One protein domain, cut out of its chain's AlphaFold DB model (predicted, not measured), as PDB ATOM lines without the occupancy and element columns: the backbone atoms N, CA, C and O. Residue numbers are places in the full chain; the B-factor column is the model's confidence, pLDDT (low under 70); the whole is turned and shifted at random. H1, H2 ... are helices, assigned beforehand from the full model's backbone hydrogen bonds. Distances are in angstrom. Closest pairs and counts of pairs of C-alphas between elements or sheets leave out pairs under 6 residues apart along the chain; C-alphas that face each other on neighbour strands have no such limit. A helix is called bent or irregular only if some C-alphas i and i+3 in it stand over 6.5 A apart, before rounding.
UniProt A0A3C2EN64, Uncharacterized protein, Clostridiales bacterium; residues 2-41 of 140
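What this domain is: This is residues 2 to 41 of the 140 residues of an uncharacterized protein of Clostridiales bacterium (UniProt A0A3C2EN64). Two short helices, H2 and H1, pack at a steep angle as a small head, and residues 29 to 41 stick out from it as a long tail. The printed part has 40 residues, with two named helices in the order H1, H2 and no named strand; the class is all helix, though 19 residues are in named elements. It is loose, with a radius of gyration of the C-alphas of 11.7 A, and elongated, spanning 34 by 18 by 15 A.

How they stand to each other: H2, residues 17 to 26, touches H1, residues 2 to 10; their closest C-alphas, of Trp 20 and Ser 2, are 6.8 A apart. They run opposite ways at a steep tilt of 63 degrees. In H1 every O i to N i+4 pair is within hydrogen-bond range, in H2 4 of 6.

Where its parts are: H2 is 14.8 A long, ending at C-alpha 26 (56.882, 41.287, 148.762), and irregular: C-alphas 18 and 21 are 7.3 A apart. H1, 12.4 A, begins at C-alpha 2 (48.570, 30.246, 150.431).

The domain as a whole: The C-alphas farthest apart, of Pro 14 and Val 41, are 36.1 A apart. The printed part has no cut, and the H1 to H2 link is short. Residues 31 to 40 have pLDDT under 70.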
ATOM      1  N   SER A   2      47.490  31.103 150.955       76.19
ATOM      2  CA  SER A   2      48.570  30.246 150.431       76.19
ATOM      3  C   SER A   2      48.169  29.432 149.191       76.19
ATOM      4  O   SER A   2      49.034  28.966 148.461       76.19
ATOM      5  N   ASP A   3      46.873  29.309 148.898       84.94
ATOM      6  CA  ASP A   3      46.360  28.604 147.718       84.94
ATOM      7  C   ASP A   3      46.745  29.269 146.392       84.94
ATOM      8  O   ASP A   3      46.928  28.567 145.403       84.94
ATOM      9  N   ILE A   4      46.966  30.592 146.378       86.19
ATOM     10  CA  ILE A   4      47.521  31.285 145.205       86.19
ATOM     11  C   ILE A   4      48.943  30.782 144.940       86.19
ATOM     12  O   ILE A   4      49.262  30.402 143.816       86.19
ATOM     13  N   LEU A   5      49.782  30.722 145.980       88.75
ATOM     14  CA  LEU A   5      51.146  30.219 145.844       88.75
ATOM     15  C   LEU A   5      51.151  28.732 145.455       88.75
ATOM     16  O   LEU A   5      51.899  28.349 144.564       88.75
ATOM     17  N   LYS A   6      50.270  27.911 146.043       90.19
ATOM     18  CA  LYS A   6      50.099  26.499 145.647       90.19
ATOM     19  C   LYS A   6      49.744  26.360 144.165       90.19
ATOM     20  O   LYS A   6      50.334  25.524 143.488       90.19
ATOM     21  N   ALA A   7      48.810  27.169 143.662       92.19
ATOM     22  CA  ALA A   7      48.418  27.152 142.254       92.19
ATOM     23  C   ALA A   7      49.584  27.556 141.338       92.19
ATOM     24  O   ALA A   7      49.868  26.858 140.371       92.19
ATOM     25  N   MET A   8      50.324  28.613 141.690       92.56
ATOM     26  CA  MET A   8      51.512  29.034 140.938       92.56
ATOM     27  C   MET A   8      52.583  27.938 140.889       92.56
ATOM     28  O   MET A   8      53.142  27.679 139.826       92.56
ATOM     29  N   ILE A   9      52.855  27.269 142.015       94.19
ATOM     30  CA  ILE A   9      53.791  26.134 142.075       94.19
ATOM     31  C   ILE A   9      53.313  24.998 141.164       94.19
ATOM     32  O   ILE A   9      54.109  24.439 140.410       94.19
ATOM     33  N   ALA A  10      52.015  24.681 141.186       95.50
ATOM     34  CA  ALA A  10      51.432  23.652 140.325       95.50
ATOM     35  C   ALA A  10      51.544  23.987 138.823       95.50
ATOM     36  O   ALA A  10      51.679  23.079 138.006       95.50
ATOM     37  N   GLU A  11      51.548  25.273 138.461       96.56
ATOM     38  CA  GLU A  11      51.789  25.761 137.095       96.56
ATOM     39  C   GLU A  11      53.285  25.887 136.736       96.56
ATOM     40  O   GLU A  11      53.630  26.288 135.624       96.56
ATOM     41  N   GLY A  12      54.189  25.508 137.646       96.00
ATOM     42  CA  GLY A  12      55.634  25.484 137.413       96.00
ATOM     43  C   GLY A  12      56.369  26.770 137.792       96.00
ATOM     44  O   GLY A  12      57.517  26.954 137.382       96.00
ATOM     45  N   ALA A  13      55.749  27.666 138.569       93.75
ATOM     46  CA  ALA A  13      56.458  28.809 139.134       93.75
ATOM     47  C   ALA A  13      57.595  28.333 140.063       93.75
ATOM     48  O   ALA A  13      57.411  27.362 140.801       93.75
ATOM     49  N   PRO A  14      58.761  29.008 140.069       95.19
ATOM     50  CA  PRO A  14      59.952  28.563 140.794       95.19
ATOM     51  C   PRO A  14      59.883  28.931 142.286       95.19
ATOM     52  O   PRO A  14      60.762  29.612 142.804       95.19
ATOM     53  N   TYR A  15      58.817  28.503 142.958       92.44
ATOM     54  CA  TYR A  15      58.588  28.701 144.384       92.44
ATOM     55  C   TYR A  15      58.385  27.359 145.092       92.44
ATOM     56  O   TYR A  15      58.078  26.332 144.489       92.44
ATOM     57  N   THR A  16      58.514  27.396 146.406       91.69
ATOM     58  CA  THR A  16      58.148  26.359 147.363       91.69
ATOM     59  C   THR A  16      57.191  26.959 148.390       91.69
ATOM     60  O   THR A  16      57.057  28.179 148.494       91.69
ATOM     61  N   LEU A  17      56.513  26.127 149.184       89.06
ATOM     62  CA  LEU A  17      55.622  26.648 150.230       89.06
ATOM     63  C   LEU A  17      56.370  27.423 151.322       89.06
ATOM     64  O   LEU A  17      55.806  28.364 151.878       89.06
ATOM     65  N   ASN A  18      57.652  27.121 151.535       87.25
ATOM     66  CA  ASN A  18      58.505  27.860 152.464       87.25
ATOM     67  C   ASN A  18      58.738  29.318 152.026       87.25
ATOM     68  O   ASN A  18      59.042  30.160 152.867       87.25
ATOM     69  N   ASP A  19      58.544  29.641 150.743       89.88
ATOM     70  CA  ASP A  19      58.651  31.013 150.231       89.88
ATOM     71  C   ASP A  19      57.413  31.861 150.569       89.88
ATOM     72  O   ASP A  19      57.401  33.069 150.327       89.88
ATOM     73  N   TRP A  20      56.357  31.264 151.144       89.38
ATOM     74  CA  TRP A  20      55.091  31.941 151.428       89.38
ATOM     75  C   TRP A  20      55.231  33.253 152.217       89.38
ATOM     76  O   TRP A  20      54.632  34.241 151.786       89.38
ATOM     77  N   PRO A  21      56.001  33.343 153.319       86.38
ATOM     78  CA  PRO A  21      56.106  34.593 154.070       86.38
ATOM     79  C   PRO A  21      56.728  35.730 153.251       86.38
ATOM     80  O   PRO A  21      56.252  36.868 153.305       86.38
ATOM     81  N   GLU A  22      57.776  35.443 152.475       88.12
ATOM     82  CA  GLU A  22      58.415  36.437 151.610       88.12
ATOM     83  C   GLU A  22      57.502  36.801 150.439       88.12
ATOM     84  O   GLU A  22      57.306  37.983 150.144       88.12
ATOM     85  N   PHE A  23      56.890  35.802 149.802       88.38
ATOM     86  CA  PHE A  23      55.939  35.993 148.715       88.38
ATOM     87  C   PHE A  23      54.754  36.859 149.159       88.38
ATOM     88  O   PHE A  23      54.374  37.806 148.467       88.38
ATOM     89  N   PHE A  24      54.205  36.601 150.347       85.75
ATOM     90  CA  PHE A  24      53.126  37.400 150.911       85.75
ATOM     91  C   PHE A  24      53.553  38.856 151.109       85.75
ATOM     92  O   PHE A  24      52.878  39.761 150.625       85.75
ATOM     93  N   ASN A  25      54.688  39.103 151.767       84.62
ATOM     94  CA  ASN A  25      55.118  40.464 152.096       84.62
ATOM     95  C   ASN A  25      55.610  41.270 150.884       84.62
ATOM     96  O   ASN A  25      55.397  42.479 150.833       84.62
ATOM     97  N   SER A  26      56.265  40.621 149.918       87.00
ATOM     98  CA  SER A  26      56.882  41.287 148.762       87.00
ATOM     99  C   SER A  26      55.998  41.325 147.517       87.00
ATOM    100  O   SER A  26      56.256  42.127 146.621       87.00
ATOM    101  N   LYS A  27      54.991  40.448 147.420       83.12
ATOM    102  CA  LYS A  27      54.092  40.354 146.263       83.12
ATOM    103  C   LYS A  27      52.665  40.629 146.694       83.12
ATOM    104  O   LYS A  27      52.147  41.692 146.381       83.12
ATOM    105  N   VAL A  28      52.059  39.714 147.454       80.62
ATOM    106  CA  VAL A  28      50.616  39.737 147.767       80.62
ATOM    107  C   VAL A  28      50.210  41.037 148.454       80.62
ATOM    108  O   VAL A  28      49.313  41.724 147.983       80.62
ATOM    109  N   LYS A  29      50.917  41.419 149.519       76.56
ATOM    110  CA  LYS A  29      50.644  42.621 150.313       76.56
ATOM    111  C   LYS A  29      50.837  43.923 149.524       76.56
ATOM    112  O   LYS A  29      50.274  44.942 149.901       76.56
ATOM    113  N   LEU A  30      51.617  43.899 148.438       74.81
ATOM    114  CA  LEU A  30      51.831  45.056 147.561       74.81
ATOM    115  C   LEU A  30      50.789  45.157 146.435       74.81
ATOM    116  O   LEU A  30      50.725  46.188 145.759       74.81
ATOM    117  N   TYR A  31      49.963  44.130 146.220       69.31
ATOM    118  CA  TYR A  31      48.810  44.227 145.329       69.31
ATOM    119  C   TYR A  31      47.666  44.927 146.068       69.31
ATOM    120  O   TYR A  31      46.795  44.298 146.654       69.31
ATOM    121  N   HIS A  32      47.650  46.257 145.988       54.16
ATOM    122  CA  HIS A  32      46.601  47.135 146.526       54.16
ATOM    123  C   HIS A  32      45.271  47.043 145.740       54.16
ATOM    124  O   HIS A  32      44.441  47.944 145.806       54.16
ATOM    125  N   GLY A  33      45.090  46.019 144.902       53.31
ATOM    126  CA  GLY A  33      44.053  45.984 143.877       53.31
ATOM    127  C   GLY A  33      43.324  44.652 143.844       53.31
ATOM    128  O   GLY A  33      43.851  43.667 143.338       53.31
ATOM    129  N   HIS A  34      42.079  44.666 144.316       46.75
ATOM    130  CA  HIS A  34      41.044  43.650 144.091       46.75
ATOM    131  C   HIS A  34      41.134  42.315 144.842       46.75
ATOM    132  O   HIS A  34      40.268  41.469 144.606       46.75
ATOM    133  N   PHE A  35      42.053  42.112 145.797       50.41
ATOM    134  CA  PHE A  35      41.684  41.188 146.877       50.41
ATOM    135  C   PHE A  35      40.480  41.844 147.545       50.41
ATOM    136  O   PHE A  35      40.583  43.009 147.907       50.41
ATOM    137  N   ILE A  36      39.316  41.196 147.526       55.31
ATOM    138  CA  ILE A  36      38.035  41.822 147.872       55.31
ATOM    139  C   ILE A  36      38.139  42.394 149.299       55.31
ATOM    140  O   ILE A  36      37.920  41.682 150.269       55.31
ATOM    141  N   GLU A  37      38.499  43.674 149.420       52.16
ATOM    142  CA  GLU A  37      38.525  44.415 150.690       52.16
ATOM    143  C   GLU A  37      37.103  44.678 151.190       52.16
ATOM    144  O   GLU A  37      36.885  44.941 152.368       52.16
ATOM    145  N   ASN A  38      36.113  44.518 150.308       54.44
ATOM    146  CA  ASN A  38      34.705  44.456 150.667       54.44
ATOM    147  C   ASN A  38      34.388  43.079 151.253       54.44
ATOM    148  O   ASN A  38      33.607  42.320 150.676       54.44
ATOM    149  N   PHE A  39      35.008  42.735 152.381       63.31
ATOM    150  CA  PHE A  39      34.447  41.683 153.209       63.31
ATOM    151  C   PHE A  39      33.079  42.205 153.662       63.31
ATOM    152  O   PHE A  39      33.023  43.239 154.327       63.31
ATOM    153  N   PRO A  40      31.962  41.587 153.245       69.44
ATOM    154  CA  PRO A  40      30.646  42.218 153.333       69.44
ATOM    155  C   PRO A  40      30.076  42.213 154.760       69.44
ATOM    156  O   PRO A  40      28.878  42.395 154.929       69.44
ATOM    157  N   VAL A  41      30.917  41.963 155.764       79.88
ATOM    158  CA  VAL A  41      30.534  41.727 157.152       79.88
ATOM    159  C   VAL A  41      31.372  42.641 158.030       79.88
ATOM    160  O   VAL A  41      32.602  42.554 158.039       79.88
TER     161      VAL A  41